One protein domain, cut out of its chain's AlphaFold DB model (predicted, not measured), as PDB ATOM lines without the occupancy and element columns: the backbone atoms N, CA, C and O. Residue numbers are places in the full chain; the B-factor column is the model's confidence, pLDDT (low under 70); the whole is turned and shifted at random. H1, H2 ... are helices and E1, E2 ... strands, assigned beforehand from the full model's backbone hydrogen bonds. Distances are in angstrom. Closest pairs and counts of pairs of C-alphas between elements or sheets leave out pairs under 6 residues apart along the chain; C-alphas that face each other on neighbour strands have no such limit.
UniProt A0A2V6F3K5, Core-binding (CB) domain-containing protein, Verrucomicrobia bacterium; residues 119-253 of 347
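Overview. This is residues 119 to 253 of the 347 residues of the protein "Core-binding (CB) domain-containing protein" of Verrucomicrobia bacterium (UniProt A0A2V6F3K5). A helical hairpin, H5 and H6, has its open end crossed by H2, with H1 alongside H2 on the side away from the hairpin and H4 meeting H2 and H1 at a corner; H3 packs on H4. A small two-stranded hairpin, E1 and E2, lies at the far edge of this helical body, reached by a long link from the short helix H7. The printed part has 135 residues with seven named helices and then two named strands, in the order H1 H2 H3 H4 H5 H6 H7 E1 E2; the sheet, E1 - E2, is antiparallel and the class is mostly helix. The whole is compact, with a radius of gyration of the C-alphas of 16.2 A and spans of 42 by 38 by 24 A.

Along the chain. E1 is residues 240 to 244 and E2 residues 248 to 252, which ends with C-alpha 252 at (315.246, 292.799, 145.341). The longest helix, H6, residues 202 to 222, measures 30.9 A from C-alpha 202 at (319.220, 274.926, 172.532). H5 is residues 184 to 198, 22.3 A, and H2 is residues 133 to 150, 25.8 A. H1 is residues 119 to 128, 14.3 A, and begins with C-alpha 119 at (306.117, 274.516, 138.349). H4 is residues 166 to 175, 14.0 A. H3, residues 157 to 160, and H7, residues 225 to 228, have four residues each.

Arrangement. E1 and E2 form an antiparallel hairpin, their directions at 140 degrees; N 242 and O 250 are 2.9 A apart and N 244 and O 248 3.0 A, within hydrogen-bond range. The closest C-alphas of E1 and H5, those of Phe 240 and Pro 184, are 7.3 A apart. H5 and H6 form a helical hairpin, opposite ways at a shallow tilt of 30 degrees; they touch, closest at C-alphas 198 and 205, 4.6 A, H6 with residues 204 to 212 alone. Residues 138 to 146 of H2 touch residues 215 to 222 of H6 at a steep tilt of 67 degrees, opposite ways; the closest C-alphas, Tyr 139 and Asn 218, are 4.9 A apart. Residues 146 to 150 of H2 touch residues 186 to 190 of H5, about perpendicular at 87 degrees, closest at C-alphas 150 and 190, 5.9 A. H2 touches H4 with residues 144 to 148 alone, closest at C-alphas 148 and 174, 5.8 A; at 70.1 degrees they are only just about perpendicular. H1 and H4 touch only at their ends, C-alphas 119 and 175 being closest at 4.0 A. H1 and H2 are close but not clearly touching, closest at C-alphas 122 and 140, 6.6 A, at a shallow tilt of 23 degrees, opposite ways. H3 touches H4, closest at C-alphas 159 and 167, 4.2 A. H1 and H7 only just touch, with 3 pairs of C-alphas within 8 A, closest at C-alphas 125 and 227, 6.9 A. In H1, H2 and H4 every O i to N i+4 pair is within hydrogen-bond range, in H5 9 of 11 and in H6 16 of 17; H3 and H7 are too short for such a pair.

Size, cuts and confidence. The two C-alphas farthest apart, those of Thr 164 and Gln 246, are 53.8 A apart. The printed part has no cut. The link from H7 to E1, 11 residues, is long. The mean pLDDT of the printed part is 89.3, and residues 245 to 247 are under 70.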
ATOM      1  N   GLY A 119     305.971 275.614 139.302       95.12
ATOM      2  CA  GLY A 119     306.117 274.516 138.349       95.12
ATOM      3  C   GLY A 119     306.802 274.942 137.054       95.12
ATOM      4  O   GLY A 119     307.797 274.332 136.664       95.12
ATOM      5  N   GLU A 120     306.315 276.013 136.426       95.00
ATOM      6  CA  GLU A 120     306.884 276.559 135.183       95.00
ATOM      7  C   GLU A 120     308.329 277.018 135.374       95.00
ATOM      8  O   GLU A 120     309.200 276.697 134.567       95.00
ATOM      9  N   PHE A 121     308.614 277.704 136.484       95.81
ATOM     10  CA  PHE A 121     309.972 278.098 136.840       95.81
ATOM     11  C   PHE A 121     310.897 276.891 136.991       95.81
ATOM     12  O   PHE A 121     312.000 276.883 136.450       95.81
ATOM     13  N   LEU A 122     310.462 275.851 137.707       96.69
ATOM     14  CA  LEU A 122     311.273 274.652 137.903       96.69
ATOM     15  C   LEU A 122     311.511 273.895 136.595       96.69
ATOM     16  O   LEU A 122     312.632 273.437 136.383       96.69
ATOM     17  N   ALA A 123     310.505 273.800 135.725       95.44
ATOM     18  CA  ALA A 123     310.653 273.206 134.400       95.44
ATOM     19  C   ALA A 123     311.661 273.992 133.546       95.44
ATOM     20  O   ALA A 123     312.529 273.403 132.900       95.44
ATOM     21  N   GLU A 124     311.616 275.324 133.599       94.50
ATOM     22  CA  GLU A 124     312.565 276.165 132.874       94.50
ATOM     23  C   GLU A 124     313.993 276.044 133.428       94.50
ATOM     24  O   GLU A 124     314.959 275.963 132.662       94.50
ATOM     25  N   VAL A 125     314.156 275.964 134.753       95.19
ATOM     26  CA  VAL A 125     315.464 275.714 135.377       95.19
ATOM     27  C   VAL A 125     316.000 274.332 134.995       95.19
ATOM     28  O   VAL A 125     317.190 274.203 134.710       95.19
ATOM     29  N   GLU A 126     315.158 273.299 134.956       94.81
ATOM     30  CA  GLU A 126     315.562 271.956 134.516       94.81
ATOM     31  C   GLU A 126     316.050 271.964 133.066       94.81
ATOM     32  O   GLU A 126     317.083 271.378 132.755       94.81
ATOM     33  N   ARG A 127     315.351 272.699 132.196       93.69
ATOM     34  CA  ARG A 127     315.671 272.812 130.771       93.69
ATOM     35  C   ARG A 127     316.966 273.583 130.498       93.69
ATOM     36  O   ARG A 127     317.668 273.287 129.533       93.69
ATOM     37  N   THR A 128     317.263 274.612 131.290       90.94
ATOM     38  CA  THR A 128     318.343 275.576 130.997       90.94
ATOM     39  C   THR A 128     319.590 275.400 131.858       90.94
ATOM     40  O   THR A 128     320.683 275.824 131.461       90.94
ATOM     41  N   SER A 129     319.475 274.809 133.048       88.56
ATOM     42  CA  SER A 129     320.597 274.676 133.981       88.56
ATOM     43  C   SER A 129     321.466 273.450 133.681       88.56
ATOM     44  O   SER A 129     321.000 272.423 133.209       88.56
ATOM     45  N   SER A 130     322.760 273.537 133.998       88.62
ATOM     46  CA  SER A 130     323.712 272.416 133.921       88.62
ATOM     47  C   SER A 130     323.804 271.646 135.248       88.62
ATOM     48  O   SER A 130     324.824 271.032 135.573       88.62
ATOM     49  N   LEU A 131     322.755 271.715 136.075       90.06
ATOM     50  CA  LEU A 131     322.732 271.062 137.378       90.06
ATOM     51  C   LEU A 131     322.663 269.541 137.212       90.06
ATOM     52  O   LEU A 131     321.857 269.013 136.453       90.06
ATOM     53  N   LYS A 132     323.446 268.810 138.013       92.12
ATOM     54  CA  LYS A 132     323.301 267.349 138.109       92.12
ATOM     55  C   LYS A 132     321.850 267.007 138.504       92.12
ATOM     56  O   LYS A 132     321.356 267.607 139.467       92.12
ATOM     57  N   PRO A 133     321.200 265.986 137.911       93.00
ATOM     58  CA  PRO A 133     319.791 265.669 138.188       93.00
ATOM     59  C   PRO A 133     319.468 265.453 139.674       93.00
ATOM     60  O   PRO A 133     318.407 265.824 140.172       93.00
ATOM     61  N   LYS A 134     320.399 264.870 140.440       91.75
ATOM     62  CA  LYS A 134     320.253 264.706 141.900       91.75
ATOM     63  C   LYS A 134     320.226 266.052 142.638       91.75
ATOM     64  O   LYS A 134     319.459 266.212 143.586       91.75
ATOM     65  N   THR A 135     321.052 267.003 142.211       93.50
ATOM     66  CA  THR A 135     321.123 268.350 142.787       93.50
ATOM     67  C   THR A 135     319.862 269.137 142.462       93.50
ATOM     68  O   THR A 135     319.244 269.662 143.386       93.50
ATOM     69  N   PHE A 136     319.439 269.137 141.193       95.69
ATOM     70  CA  PHE A 136     318.203 269.793 140.769       95.69
ATOM     71  C   PHE A 136     316.997 269.282 141.565       95.69
ATOM     72  O   PHE A 136     316.316 270.074 142.213       95.69
ATOM     73  N   ARG A 137     316.802 267.955 141.649       94.19
ATOM     74  CA  ARG A 137     315.709 267.354 142.436       94.19
ATOM     75  C   ARG A 137     315.693 267.829 143.890       94.19
ATOM     76  O   ARG A 137     314.627 268.136 144.423       94.19
ATOM     77  N   ARG A 138     316.862 267.909 144.535       94.38
ATOM     78  CA  ARG A 138     316.981 268.386 145.922       94.38
ATOM     79  C   ARG A 138     316.612 269.863 146.047       94.38
ATOM     80  O   ARG A 138     315.892 270.225 146.972       94.38
ATOM     81  N   TYR A 139     317.091 270.705 145.137       96.31
ATOM     82  CA  TYR A 139     316.806 272.141 145.162       96.31
ATOM     83  C   TYR A 139     315.333 272.423 144.869       96.31
ATOM     84  O   TYR A 139     314.685 273.134 145.634       96.31
ATOM     85  N   ALA A 140     314.773 271.771 143.850       96.00
ATOM     86  CA  ALA A 140     313.359 271.842 143.510       96.00
ATOM     87  C   ALA A 140     312.461 271.397 144.675       96.00
ATOM     88  O   ALA A 140     311.429 272.010 144.942       96.00
ATOM     89  N   GLN A 141     312.859 270.356 145.418       94.38
ATOM     90  CA  GLN A 141     312.136 269.936 146.619       94.38
ATOM     91  C   GLN A 141     312.175 271.004 147.722       94.38
ATOM     92  O   GLN A 141     311.166 271.211 148.392       94.38
ATOM     93  N   CYS A 142     313.312 271.675 147.928       95.38
ATOM     94  CA  CYS A 142     313.410 272.771 148.892       95.38
ATOM     95  C   CYS A 142     312.519 273.956 148.498       95.38
ATOM     96  O   CYS A 142     311.768 274.417 149.355       95.38
ATOM     97  N   LEU A 143     312.514 274.376 147.226       96.19
ATOM     98  CA  LEU A 143     311.627 275.448 146.755       96.19
ATOM     99  C   LEU A 143     310.155 275.101 146.994       96.19
ATOM    100  O   LEU A 143     309.440 275.878 147.619       96.19
ATOM    101  N   ARG A 144     309.726 273.899 146.592       95.19
ATOM    102  CA  ARG A 144     308.350 273.431 146.818       95.19
ATOM    103  C   ARG A 144     307.968 273.422 148.296       95.19
ATOM    104  O   ARG A 144     306.852 273.780 148.641       95.19
ATOM    105  N   ARG A 145     308.880 273.027 149.189       92.88
ATOM    106  CA  ARG A 145     308.620 273.046 150.639       92.88
ATOM    107  C   ARG A 145     308.446 274.461 151.183       92.88
ATOM    108  O   ARG A 145     307.587 274.649 152.036       92.88
ATOM    109  N   VAL A 146     309.250 275.416 150.714       94.12
ATOM    110  CA  VAL A 146     309.123 276.829 151.098       94.12
ATOM    111  C   VAL A 146     307.793 277.388 150.592       94.12
ATOM    112  O   VAL A 146     307.013 277.885 151.396       94.12
ATOM    113  N   ALA A 147     307.486 277.203 149.305       94.75
ATOM    114  CA  ALA A 147     306.233 277.654 148.699       94.75
ATOM    115  C   ALA A 147     305.001 277.050 149.394       94.75
ATOM    116  O   ALA A 147     304.085 277.774 149.774       94.75
ATOM    117  N   ALA A 148     305.008 275.736 149.641       93.19
ATOM    118  CA  ALA A 148     303.935 275.050 150.357       93.19
ATOM    119  C   ALA A 148     303.724 275.607 151.770       93.19
ATOM    120  O   ALA A 148     302.587 275.732 152.209       93.19
ATOM    121  N   HIS A 149     304.808 275.932 152.483       91.50
ATOM    122  CA  HIS A 149     304.710 276.477 153.832       91.50
ATOM    123  C   HIS A 149     304.123 277.890 153.827       91.50
ATOM    124  O   HIS A 149     303.199 278.151 154.586       91.50
ATOM    125  N   ILE A 150     304.617 278.760 152.941       92.06
ATOM    126  CA  ILE A 150     304.114 280.130 152.771       92.06
ATOM    127  C   ILE A 150     302.617 280.129 152.435       92.06
ATOM    128  O   ILE A 150     301.852 280.909 152.988       92.06
ATOM    129  N   HIS A 151     302.182 279.212 151.571       89.44
ATOM    130  CA  HIS A 151     300.779 279.110 151.166       89.44
ATOM    131  C   HIS A 151     299.899 278.288 152.111       89.44
ATOM    132  O   HIS A 151     298.724 278.087 151.811       89.44
ATOM    133  N   GLY A 152     300.435 277.781 153.224       87.38
ATOM    134  CA  GLY A 152     299.665 276.951 154.152       87.38
ATOM    135  C   GLY A 152     299.157 275.640 153.536       87.38
ATOM    136  O   GLY A 152     298.182 275.066 154.020       87.38
ATOM    137  N   VAL A 153     299.799 275.141 152.471       85.75
ATOM    138  CA  VAL A 153     299.442 273.855 151.862       85.75
ATOM    139  C   VAL A 153     299.701 272.759 152.885       85.75
ATOM    140  O   VAL A 153     300.822 272.603 153.382       85.75
ATOM    141  N   ARG A 154     298.667 271.970 153.196       74.94
ATOM    142  CA  ARG A 154     298.776 270.890 154.176       74.94
ATOM    143  C   ARG A 154     299.889 269.936 153.762       74.94
ATOM    144  O   ARG A 154     299.922 269.433 152.641       74.94
ATOM    145  N   THR A 155     300.811 269.679 154.682       73.19
ATOM    146  CA  THR A 155     301.907 268.747 154.429       73.19
ATOM    147  C   THR A 155     301.756 267.492 155.276       73.19
ATOM    148  O   THR A 155     302.260 267.415 156.393       73.19
ATOM    149  N   ASP A 156     301.032 266.514 154.741       75.75
ATOM    150  CA  ASP A 156     300.854 265.198 155.356       75.75
ATOM    151  C   ASP A 156     301.847 264.165 154.781       75.75
ATOM    152  O   ASP A 156     302.747 264.496 153.998       75.75
ATOM    153  N   ALA A 157     301.721 262.908 155.213       77.12
ATOM    154  CA  ALA A 157     302.583 261.816 154.770       77.12
ATOM    155  C   ALA A 157     302.442 261.497 153.268       77.12
ATOM    156  O   ALA A 157     303.387 260.961 152.685       77.12
ATOM    157  N   SER A 158     301.336 261.889 152.618       74.56
ATOM    158  CA  SER A 158     301.099 261.618 151.192       74.56
ATOM    159  C   SER A 158     302.154 262.266 150.293       74.56
ATOM    160  O   SER A 158     302.484 261.728 149.241       74.56
ATOM    161  N   ARG A 159     302.801 263.353 150.743       75.25
ATOM    162  CA  ARG A 159     303.920 263.984 150.020       75.25
ATOM    163  C   ARG A 159     305.138 263.069 149.855       75.25
ATOM    164  O   ARG A 159     306.046 263.409 149.105       75.25
ATOM    165  N   TYR A 160     305.224 261.977 150.610       77.25
ATOM    166  CA  TYR A 160     306.280 260.969 150.488       77.25
ATOM    167  C   TYR A 160     305.808 259.718 149.746       77.25
ATOM    168  O   TYR A 160     306.625 258.848 149.445       77.25
ATOM    169  N   ASP A 161     304.518 259.640 149.427       80.62
ATOM    170  CA  ASP A 161     303.924 258.490 148.774       80.62
ATOM    171  C   ASP A 161     304.170 258.539 147.266       80.62
ATOM    172  O   ASP A 161     303.454 259.180 146.492       80.62
ATOM    173  N   TYR A 162     305.233 257.860 146.849       77.44
ATOM    174  CA  TYR A 162     305.545 257.668 145.439       77.44
ATOM    175  C   TYR A 162     304.778 256.496 144.812       77.44
ATOM    176  O   TYR A 162     304.778 256.390 143.590       77.44
ATOM    177  N   ARG A 163     304.164 255.613 145.616       78.38
ATOM    178  CA  ARG A 163     303.546 254.365 145.142       78.38
ATOM    179  C   ARG A 163     302.112 254.587 144.680       78.38
ATOM    180  O   ARG A 163     301.732 254.066 143.641       78.38
ATOM    181  N   THR A 164     301.341 255.378 145.421       79.25
ATOM    182  CA  THR A 164     299.925 255.650 145.109       79.25
ATOM    183  C   THR A 164     299.717 256.971 144.360       79.25
ATOM    184  O   THR A 164     298.604 257.302 143.966       79.25
ATOM    185  N   GLY A 165     300.791 257.743 144.152       83.19
ATOM    186  CA  GLY A 165     300.748 259.026 143.445       83.19
ATOM    187  C   GLY A 165     300.508 260.251 144.334       83.19
ATOM    188  O   GLY A 165     300.474 261.367 143.810       83.19
ATOM    189  N   GLY A 166     300.421 260.093 145.660       85.06
ATOM    190  CA  GLY A 166     300.267 261.208 146.608       85.06
ATOM    191  C   GLY A 166     301.341 262.295 146.461       85.06
ATOM    192  O   GLY A 166     301.035 263.488 146.448       85.06
ATOM    193  N   LEU A 167     302.594 261.902 146.216       85.44
ATOM    194  CA  LEU A 167     303.692 262.833 145.943       85.44
ATOM    195  C   LEU A 167     303.431 263.672 144.684       85.44
ATOM    196  O   LEU A 167     303.749 264.861 144.666       85.44
ATOM    197  N   LEU A 168     302.890 263.064 143.625       87.12
ATOM    198  CA  LEU A 168     302.593 263.762 142.376       87.12
ATOM    199  C   LEU A 168     301.437 264.748 142.576       87.12
ATOM    200  O   LEU A 168     301.527 265.885 142.121       87.12
ATOM    201  N   ALA A 169     300.387 264.335 143.290       88.38
ATOM    202  CA  ALA A 169     299.252 265.193 143.620       88.38
ATOM    203  C   ALA A 169     299.691 266.408 144.452       88.38
ATOM    204  O   ALA A 169     299.386 267.545 144.094       88.38
ATOM    205  N   TRP A 170     300.499 266.182 145.491       90.69
ATOM    206  CA  TRP A 170     301.063 267.257 146.304       90.69
ATOM    207  C   TRP A 170     301.947 268.200 145.476       90.69
ATOM    208  O   TRP A 170     301.852 269.417 145.609       90.69
ATOM    209  N   ARG A 171     302.777 267.666 144.567       91.69
ATOM    210  CA  ARG A 171     303.570 268.505 143.652       91.69
ATOM    211  C   ARG A 171     302.686 269.372 142.776       91.69
ATOM    212  O   ARG A 171     302.949 270.561 142.710       91.69
ATOM    213  N   LYS A 172     301.635 268.818 142.164       91.19
ATOM    214  CA  LYS A 172     300.696 269.592 141.335       91.19
ATOM    215  C   LYS A 172     300.052 270.735 142.122       91.19
ATOM    216  O   LYS A 172     299.959 271.838 141.602       91.19
ATOM    217  N   GLN A 173     299.675 270.500 143.381       91.44
ATOM    218  CA  GLN A 173     299.112 271.539 144.255       91.44
ATOM    219  C   GLN A 173     300.099 272.670 144.568       91.44
ATOM    220  O   GLN A 173     299.699 273.821 144.695       91.44
ATOM    221  N   VAL A 174     301.384 272.355 144.714       93.25
ATOM    222  CA  VAL A 174     302.420 273.359 144.993       93.25
ATOM    223  C   VAL A 174     302.889 274.047 143.713       93.25
ATOM    224  O   VAL A 174     303.193 275.232 143.727       93.25
ATOM    225  N   ASP A 175     302.943 273.321 142.601       94.38
ATOM    226  CA  ASP A 175     303.480 273.808 141.333       94.38
ATOM    227  C   ASP A 175     302.597 274.896 140.710       94.38
ATOM    228  O   ASP A 175     303.124 275.695 139.948       94.38
ATOM    229  N   VAL A 176     301.314 274.992 141.083       94.12
ATOM    230  CA  VAL A 176     300.412 276.090 140.677       94.12
ATOM    231  C   VAL A 176     300.616 277.391 141.463       94.12
ATOM    232  O   VAL A 176     300.067 278.426 141.089       94.12
ATOM    233  N   ILE A 177     301.391 277.368 142.554       92.94
ATOM    234  CA  ILE A 177     301.698 278.571 143.336       92.94
ATOM    235  C   ILE A 177     302.494 279.543 142.464       92.94
ATOM    236  O   ILE A 177     303.476 279.153 141.833       92.94
ATOM    237  N   ARG A 178     302.107 280.820 142.452       91.81
ATOM    238  CA  ARG A 178     302.830 281.857 141.704       91.81
ATOM    239  C   ARG A 178     304.121 282.255 142.399       91.81
ATOM    240  O   ARG A 178     304.164 282.357 143.624       91.81
ATOM    241  N   LEU A 179     305.156 282.555 141.618       92.25
ATOM    242  CA  LEU A 179     306.416 283.057 142.167       92.25
ATOM    243  C   LEU A 179     306.246 284.393 142.904       92.25
ATOM    244  O   LEU A 179     306.956 284.631 143.877       92.25
ATOM    245  N   SER A 180     305.310 285.244 142.476       90.62
ATOM    246  CA  SER A 180     305.036 286.543 143.107       90.62
ATOM    247  C   SER A 180     304.472 286.429 144.521       90.62
ATOM    248  O   SER A 180     304.670 287.323 145.340       90.62
ATOM    249  N   ALA A 181     303.831 285.307 144.851       89.75
ATOM    250  CA  ALA A 181     303.322 285.065 146.193       89.75
ATOM    251  C   ALA A 181     304.430 284.687 147.198       89.75
ATOM    252  O   ALA A 181     304.248 284.809 148.409       89.75
ATOM    253  N   ILE A 182     305.615 284.299 146.711       92.44
ATOM    254  CA  ILE A 182     306.821 284.122 147.527       92.44
ATOM    255  C   ILE A 182     307.486 285.498 147.688       92.44
ATOM    256  O   ILE A 182     308.517 285.778 147.083       92.44
ATOM    257  N   SER A 183     306.860 286.384 148.462       92.19
ATOM    258  CA  SER A 183     307.333 287.756 148.689       92.19
ATOM    259  C   SER A 183     308.324 287.851 149.864       92.19
ATOM    260  O   SER A 183     308.336 286.969 150.727       92.19
ATOM    261  N   PRO A 184     309.138 288.924 149.962       91.56
ATOM    262  CA  PRO A 184     310.013 289.163 151.113       91.56
ATOM    263  C   PRO A 184     309.291 289.070 152.465       91.56
ATOM    264  O   PRO A 184     309.807 288.448 153.391       91.56
ATOM    265  N   ALA A 185     308.090 289.651 152.561       90.56
ATOM    266  CA  ALA A 185     307.271 289.617 153.771       90.56
ATOM    267  C   ALA A 185     306.827 288.185 154.102       90.56
ATOM    268  O   ALA A 185     307.067 287.702 155.204       90.56
ATOM    269  N   ALA A 186     306.306 287.457 153.110       92.12
ATOM    270  CA  ALA A 186     305.868 286.076 153.293       92.12
ATOM    271  C   ALA A 186     307.015 285.137 153.714       92.12
ATOM    272  O   ALA A 186     306.825 284.194 154.483       92.12
ATOM    273  N   VAL A 187     308.232 285.388 153.225       93.12
ATOM    274  CA  VAL A 187     309.423 284.599 153.573       93.12
ATOM    275  C   VAL A 187     309.925 284.964 154.976       93.12
ATOM    276  O   VAL A 187     310.408 284.083 155.690       93.12
ATOM    277  N   ALA A 188     309.791 286.226 155.399       92.31
ATOM    278  CA  ALA A 188     310.075 286.647 156.770       92.31
ATOM    279  C   ALA A 188     309.103 286.001 157.772       92.31
ATOM    280  O   ALA A 188     309.556 285.427 158.765       92.31
ATOM    281  N   ASP A 189     307.804 285.984 157.462       92.44
ATOM    282  CA  ASP A 189     306.788 285.293 158.264       92.44
ATOM    283  C   ASP A 189     307.083 283.790 158.336       92.44
ATOM    284  O   ASP A 189     307.190 283.213 159.418       92.44
ATOM    285  N   TRP A 190     307.365 283.161 157.189       93.62
ATOM    286  CA  TRP A 190     307.794 281.762 157.144       93.62
ATOM    287  C   TRP A 190     309.020 281.497 158.025       93.62
ATOM    288  O   TRP A 190     309.073 280.476 158.718       93.62
ATOM    289  N   LYS A 191     310.022 282.384 158.011       94.25
ATOM    290  CA  LYS A 191     311.211 282.248 158.858       94.25
ATOM    291  C   LYS A 191     310.814 282.229 160.334       94.25
ATOM    292  O   LYS A 191     311.229 281.312 161.042       94.25
ATOM    293  N   LEU A 192     310.003 283.182 160.791       93.06
ATOM    294  CA  LEU A 192     309.535 283.224 162.179       93.06
ATOM    295  C   LEU A 192     308.777 281.938 162.541       93.06
ATOM    296  O   LEU A 192     309.124 281.265 163.513       93.06
ATOM    297  N   ASP A 193     307.819 281.533 161.714       92.31
ATOM    298  CA  ASP A 193     306.983 280.342 161.903       92.31
ATOM    299  C   ASP A 193     307.795 279.052 161.965       92.31
ATOM    300  O   ASP A 193     307.563 278.170 162.799       92.31
ATOM    301  N   TYR A 194     308.795 278.935 161.096       92.19
ATOM    302  CA  TYR A 194     309.664 277.775 161.063       92.19
ATOM    303  C   TYR A 194     310.565 277.709 162.298       92.19
ATOM    304  O   TYR A 194     310.738 276.630 162.873       92.19
ATOM    305  N   LEU A 195     311.129 278.844 162.722       92.50
ATOM    306  CA  LEU A 195     312.020 278.916 163.879       92.50
ATOM    307  C   LEU A 195     311.274 278.724 165.208       92.50
ATOM    308  O   LEU A 195     311.857 278.153 166.133       92.50
ATOM    309  N   ARG A 196     309.975 279.056 165.284       91.81
ATOM    310  CA  ARG A 196     309.115 278.758 166.450       91.81
ATOM    311  C   ARG A 196     309.091 277.267 166.825       91.81
ATOM    312  O   ARG A 196     308.916 276.930 167.991       91.81
ATOM    313  N   ARG A 197     309.377 276.363 165.879       88.19
ATOM    314  CA  ARG A 197     309.463 274.900 166.104       88.19
ATOM    315  C   ARG A 197     310.638 274.456 166.976       88.19
ATOM    316  O   ARG A 197     310.720 273.277 167.324       88.19
ATOM    317  N   ALA A 198     311.600 275.340 167.228       89.00
ATOM    318  CA  ALA A 198     312.731 275.037 168.092       89.00
ATOM    319  C   ALA A 198     312.333 274.931 169.571       89.00
ATOM    320  O   ALA A 198     313.012 274.224 170.316       89.00
ATOM    321  N   THR A 199     311.248 275.605 169.975       87.56
ATOM    322  CA  THR A 199     310.857 275.760 171.386       87.56
ATOM    323  C   THR A 199     312.059 276.286 172.206       87.56
ATOM    324  O   THR A 199     312.904 276.999 171.661       87.56
ATOM    325  N   ASN A 200     312.164 275.960 173.497       87.62
ATOM    326  CA  ASN A 200     313.212 276.455 174.399       87.62
ATOM    327  C   ASN A 200     314.475 275.565 174.456       87.62
ATOM    328  O   ASN A 200     315.373 275.833 175.250       87.62
ATOM    329  N   ASP A 201     314.590 274.522 173.624       89.38
ATOM    330  CA  ASP A 201     315.760 273.630 173.610       89.38
ATOM    331  C   ASP A 201     316.871 274.166 172.682       89.38
ATOM    332  O   ASP A 201     316.712 274.283 171.462       89.38
ATOM    333  N   ALA A 202     318.047 274.439 173.255       87.62
ATOM    334  CA  ALA A 202     319.220 274.926 172.532       87.62
ATOM    335  C   ALA A 202     319.724 273.951 171.445       87.62
ATOM    336  O   ALA A 202     320.097 274.384 170.348       87.62
ATOM    337  N   ARG A 203     319.712 272.633 171.699       86.38
ATOM    338  CA  ARG A 203     320.137 271.621 170.715       86.38
ATOM    339  C   ARG A 203     319.141 271.558 169.565       86.38
ATOM    340  O   ARG A 203     319.541 271.516 168.393       86.38
ATOM    341  N   ARG A 204     317.846 271.598 169.888       89.75
ATOM    342  CA  ARG A 204     316.768 271.656 168.901       89.75
ATOM    343  C   ARG A 204     316.855 272.919 168.050       89.75
ATOM    344  O   ARG A 204     316.767 272.803 166.828       89.75
ATOM    345  N   LYS A 205     317.126 274.081 168.651       92.00
ATOM    346  CA  LYS A 205     317.327 275.358 167.944       92.00
ATOM    347  C   LYS A 205     318.411 275.256 166.878       92.00
ATOM    348  O   LYS A 205     318.155 275.560 165.716       92.00
ATOM    349  N   LEU A 206     319.582 274.709 167.208       91.56
ATOM    350  CA  LEU A 206     320.649 274.495 166.221       91.56
ATOM    351  C   LEU A 206     320.242 273.516 165.104       91.56
ATOM    352  O   LEU A 206     320.625 273.688 163.946       91.56
ATOM    353  N   ALA A 207     319.475 272.468 165.413       90.12
ATOM    354  CA  ALA A 207     318.971 271.535 164.402       90.12
ATOM    355  C   ALA A 207     317.947 272.188 163.450       90.12
ATOM    356  O   ALA A 207     318.017 271.988 162.231       90.12
ATOM    357  N   VAL A 208     317.029 272.994 163.989       93.62
ATOM    358  CA  VAL A 208     316.038 273.757 163.218       93.62
ATOM    359  C   VAL A 208     316.740 274.800 162.344       93.62
ATOM    360  O   VAL A 208     316.522 274.801 161.134       93.62
ATOM    361  N   ASN A 209     317.677 275.574 162.898       94.50
ATOM    362  CA  ASN A 209     318.480 276.557 162.159       94.50
ATOM    363  C   ASN A 209     319.230 275.926 160.978       94.50
ATOM    364  O   ASN A 209     319.219 276.448 159.864       94.50
ATOM    365  N   ARG A 210     319.856 274.760 161.184       93.81
ATOM    366  CA  ARG A 210     320.541 274.021 160.107       93.81
ATOM    367  C   ARG A 210     319.586 273.595 158.997       93.81
ATOM    368  O   ARG A 210     319.932 273.690 157.815       93.81
ATOM    369  N   SER A 211     318.391 273.143 159.366       93.19
ATOM    370  CA  SER A 211     317.360 272.734 158.409       93.19
ATOM    371  C   SER A 211     316.842 273.930 157.610       93.19
ATOM    372  O   SER A 211     316.827 273.869 156.380       93.19
ATOM    373  N   PHE A 212     316.537 275.038 158.294       95.12
ATOM    374  CA  PHE A 212     316.157 276.316 157.691       95.12
ATOM    375  C   PHE A 212     317.215 276.797 156.692       95.12
ATOM    376  O   PHE A 212     316.922 276.966 155.510       95.12
ATOM    377  N   ASN A 213     318.476 276.894 157.124       95.38
ATOM    378  CA  ASN A 213     319.583 277.332 156.273       95.38
ATOM    379  C   ASN A 213     319.772 276.441 155.047       95.38
ATOM    380  O   ASN A 213     320.113 276.926 153.971       95.38
ATOM    381  N   THR A 214     319.579 275.129 155.199       94.88
ATOM    382  CA  THR A 214     319.670 274.186 154.080       94.88
ATOM    383  C   THR A 214     318.570 274.449 153.060       94.88
ATOM    384  O   THR A 214     318.851 274.467 151.863       94.88
ATOM    385  N   TRP A 215     317.334 274.667 153.515       94.38
ATOM    386  CA  TRP A 215     316.216 274.957 152.621       94.38
ATOM    387  C   TRP A 215     316.435 276.292 151.922       94.38
ATOM    388  O   TRP A 215     316.428 276.325 150.696       94.38
ATOM    389  N   LEU A 216     316.748 277.347 152.678       94.88
ATOM    390  CA  LEU A 216     316.999 278.675 152.133       94.88
ATOM    391  C   LEU A 216     318.144 278.663 151.111       94.88
ATOM    392  O   LEU A 216     317.982 279.167 150.006       94.88
ATOM    393  N   ARG A 217     319.281 278.026 151.421       95.25
ATOM    394  CA  ARG A 217     320.439 277.958 150.509       95.25
ATOM    395  C   ARG A 217     320.123 277.210 149.218       95.25
ATOM    396  O   ARG A 217     320.464 277.681 148.133       95.25
ATOM    397  N   ASN A 218     319.493 276.044 149.331       95.75
ATOM    398  CA  ASN A 218     319.135 275.233 148.171       95.75
ATOM    399  C   ASN A 218     318.138 275.967 147.274       95.75
ATOM    400  O   ASN A 218     318.283 275.942 146.057       95.75
ATOM    401  N   THR A 219     317.165 276.651 147.874       94.75
ATOM    402  CA  THR A 219     316.202 277.447 147.127       94.75
ATOM    403  C   THR A 219     316.883 278.647 146.460       94.75
ATOM    404  O   THR A 219     316.767 278.787 145.248       94.75
ATOM    405  N   LYS A 220     317.686 279.440 147.192       94.50
ATOM    406  CA  LYS A 220     318.473 280.574 146.651       94.50
ATOM    407  C   LYS A 220     319.347 280.175 145.462       94.50
ATOM    408  O   LYS A 220     319.485 280.938 144.516       94.50
ATOM    409  N   SER A 221     319.896 278.960 145.481       94.38
ATOM    410  CA  SER A 221     320.746 278.455 144.396       94.38
ATOM    411  C   SER A 221     320.024 278.412 143.042       94.38
ATOM    412  O   SER A 221     320.668 278.646 142.021       94.38
ATOM    413  N   LEU A 222     318.707 278.157 143.023       94.81
ATOM    414  CA  LEU A 222     317.898 278.137 141.792       94.81
ATOM    415  C   LEU A 222     317.748 279.525 141.159       94.81
ATOM    416  O   LEU A 222     317.580 279.620 139.950       94.81
ATOM    417  N   PHE A 223     317.844 280.582 141.964       93.44
ATOM    418  CA  PHE A 223     317.729 281.976 141.531       93.44
ATOM    419  C   PHE A 223     319.096 282.646 141.332       93.44
ATOM    420  O   PHE A 223     319.194 283.866 141.233       93.44
ATOM    421  N   SER A 224     320.178 281.864 141.310       91.31
ATOM    422  CA  SER A 224     321.509 282.407 141.051       91.31
ATOM    423  C   SER A 224     321.592 282.991 139.640       91.31
ATOM    424  O   SER A 224     321.016 282.439 138.701       91.31
ATOM    425  N   ALA A 225     322.365 284.068 139.470       89.00
ATOM    426  CA  ALA A 225     322.581 284.704 138.167       89.00
ATOM    427  C   ALA A 225     323.051 283.703 137.092       89.00
ATOM    428  O   ALA A 225     322.645 283.796 135.940       89.00
ATOM    429  N   ALA A 226     323.826 282.682 137.480       88.75
ATOM    430  CA  ALA A 226     324.278 281.607 136.593       88.75
ATOM    431  C   ALA A 226     323.140 280.753 135.992       88.75
ATOM    432  O   ALA A 226     323.363 280.040 135.014       88.75
ATOM    433  N   ILE A 227     321.946 280.787 136.587       90.81
ATOM    434  CA  ILE A 227     320.746 280.099 136.105       90.81
ATOM    435  C   ILE A 227     319.796 281.105 135.455       90.81
ATOM    436  O   ILE A 227     319.473 280.948 134.281       90.81
ATOM    437  N   ILE A 228     319.380 282.141 136.191       90.25
ATOM    438  CA  ILE A 228     318.281 283.021 135.761       90.25
ATOM    439  C   ILE A 228     318.694 284.080 134.730       90.25
ATOM    440  O   ILE A 228     317.839 284.548 133.990       90.25
ATOM    441  N   ASN A 229     319.983 284.434 134.635       88.12
ATOM    442  CA  ASN A 229     320.472 285.405 133.643       88.12
ATOM    443  C   ASN A 229     320.989 284.727 132.365       88.12
ATOM    444  O   ASN A 229     321.660 285.367 131.554       88.12
ATOM    445  N   LYS A 230     320.742 283.424 132.177       88.56
ATOM    446  CA  LYS A 230     321.115 282.766 130.924       88.56
ATOM    447  C   LYS A 230     320.301 283.355 129.768       88.56
ATOM    448  O   LYS A 230     319.099 283.553 129.923       88.56
ATOM    449  N   PRO A 231     320.902 283.545 128.581       85.56
ATOM    450  CA  PRO A 231     320.213 284.154 127.440       85.56
ATOM    451  C   PRO A 231     319.017 283.326 126.951       85.56
ATOM    452  O   PRO A 231     318.106 283.853 126.324       85.56
ATOM    453  N   ASN A 232     319.005 282.022 127.240       87.31
ATOM    454  CA  ASN A 232     317.921 281.116 126.885       87.31
ATOM    455  C   ASN A 232     316.909 280.889 128.023       87.31
ATOM    456  O   ASN A 232     316.087 279.989 127.870       87.31
ATOM    457  N   PHE A 233     316.978 281.638 129.133       89.50
ATOM    458  CA  PHE A 233     316.026 281.569 130.246       89.50
ATOM    459  C   PHE A 233     314.832 282.491 129.978       89.50
ATOM    460  O   PHE A 233     314.991 283.699 129.833       89.50
ATOM    461  N   LYS A 234     313.630 281.918 129.881       88.19
ATOM    462  CA  LYS A 234     312.428 282.625 129.403       88.19
ATOM    463  C   LYS A 234     311.533 283.167 130.514       88.19
ATOM    464  O   LYS A 234     310.730 284.062 130.270       88.19
ATOM    465  N   ILE A 235     311.629 282.611 131.720       88.88
ATOM    466  CA  ILE A 235     310.739 282.975 132.826       88.88
ATOM    467  C   ILE A 235     311.206 284.285 133.466       88.88
ATOM    468  O   ILE A 235     312.343 284.399 133.920       88.88
ATOM    469  N   LYS A 236     310.311 285.271 133.564       86.62
ATOM    470  CA  LYS A 236     310.581 286.500 134.315       86.62
ATOM    471  C   LYS A 236     310.446 286.220 135.811       86.62
ATOM    472  O   LYS A 236     309.368 285.891 136.296       86.62
ATOM    473  N   VAL A 237     311.549 286.353 136.544       89.06
ATOM    474  CA  VAL A 237     311.546 286.212 138.005       89.06
ATOM    475  C   VAL A 237     311.051 287.521 138.633       89.06
ATOM    476  O   VAL A 237     311.602 288.579 138.308       89.06
ATOM    477  N   PRO A 238     310.046 287.485 139.528       89.25
ATOM    478  CA  PRO A 238     309.536 288.687 140.171       89.25
ATOM    479  C   PRO A 238     310.589 289.298 141.100       89.25
ATOM    480  O   PRO A 238     311.252 288.601 141.874       89.25
ATOM    481  N   LYS A 239     310.706 290.622 141.022       88.25
ATOM    482  CA  LYS A 239     311.433 291.451 141.979       88.25
ATOM    483  C   LYS A 239     310.430 292.256 142.786       88.25
ATOM    484  O   LYS A 239     309.373 292.625 142.282       88.25
ATOM    485  N   PHE A 240     310.776 292.519 144.033       87.19
ATOM    486  CA  PHE A 240     309.918 293.195 144.989       87.19
ATOM    487  C   PHE A 240     310.577 294.490 145.419       87.19
ATOM    488  O   PHE A 240     311.781 294.525 145.674       87.19
ATOM    489  N   LYS A 241     309.774 295.543 145.520       86.31
ATOM    490  CA  LYS A 241     310.215 296.811 146.083       86.31
ATOM    491  C   LYS A 241     310.265 296.684 147.597       86.31
ATOM    492  O   LYS A 241     309.280 296.296 148.222       86.31
ATOM    493  N   VAL A 242     311.423 296.973 148.168       83.31
ATOM    494  CA  VAL A 242     311.644 296.962 149.614       83.31
ATOM    495  C   VAL A 242     312.234 298.313 150.012       83.31
ATOM    496  O   VAL A 242     313.131 298.793 149.309       83.31
ATOM    497  N   PRO A 243     311.764 298.924 151.116       83.12
ATOM    498  CA  PRO A 243     312.353 300.150 151.634       83.12
ATOM    499  C   PRO A 243     313.845 299.957 151.919       83.12
ATOM    500  O   PRO A 243     314.234 299.011 152.608       83.12
ATOM    501  N   ASP A 244     314.676 300.849 151.388       77.31
ATOM    502  CA  ASP A 244     316.106 300.898 151.691       77.31
ATOM    503  C   ASP A 244     316.392 302.219 152.399       77.31
ATOM    504  O   ASP A 244     316.222 303.287 151.808       77.31
ATOM    505  N   GLY A 245     316.805 302.148 153.668       67.94
ATOM    506  CA  GLY A 245     316.920 303.310 154.553       67.94
ATOM    507  C   GLY A 245     317.797 304.442 154.009       67.94
ATOM    508  O   GLY A 245     317.635 305.580 154.432       67.94
ATOM    509  N   GLN A 246     318.690 304.156 153.051       66.06
ATOM    510  CA  GLN A 246     319.539 305.160 152.398       66.06
ATOM    511  C   GLN A 246     319.124 305.540 150.964       66.06
ATOM    512  O   GLN A 246     319.614 306.543 150.453       66.06
ATOM    513  N   ARG A 247     318.271 304.763 150.282       63.09
ATOM    514  CA  ARG A 247     317.965 304.934 148.840       63.09
ATOM    515  C   ARG A 247     316.470 305.040 148.512       63.09
ATOM    516  O   ARG A 247     316.114 305.108 147.339       63.09
ATOM    517  N   GLY A 248     315.599 305.072 149.521       75.00
ATOM    518  CA  GLY A 248     314.146 305.127 149.344       75.00
ATOM    519  C   GLY A 248     313.571 303.737 149.087       75.00
ATOM    520  O   GLY A 248     313.119 303.076 150.017       75.00
ATOM    521  N   GLU A 249     313.640 303.259 147.846       81.62
ATOM    522  CA  GLU A 249     313.154 301.931 147.452       81.62
ATOM    523  C   GLU A 249     314.190 301.209 146.588       81.62
ATOM    524  O   GLU A 249     314.769 301.789 145.668       81.62
ATOM    525  N   ARG A 250     314.398 299.915 146.852       84.31
ATOM    526  CA  ARG A 250     315.207 299.038 145.996       84.31
ATOM    527  C   ARG A 250     314.407 297.830 145.533       84.31
ATOM    528  O   ARG A 250     313.605 297.282 146.286       84.31
ATOM    529  N   GLU A 251     314.671 297.379 144.312       84.62
ATOM    530  CA  GLU A 251     314.134 296.120 143.801       84.62
ATOM    531  C   GLU A 251     315.053 294.958 144.167       84.62
ATOM    532  O   GLU A 251     316.219 294.929 143.776       84.62
ATOM    533  N   VAL A 252     314.511 293.980 144.883       87.19
ATOM    534  CA  VAL A 252     315.246 292.799 145.341       87.19
ATOM    535  C   VAL A 252     314.478 291.524 145.047       87.19
ATOM    536  O   VAL A 252     313.246 291.514 144.978       87.19
ATOM    537  N   TYR A 253     315.194 290.413 144.910       89.94
ATOM    538  CA  TYR A 253     314.543 289.111 144.976       89.94
ATOM    539  C   TYR A 253     314.106 288.798 146.410       89.94
ATOM    540  O   TYR A 253     314.710 289.241 147.388       89.94
TER     541      TYR A 253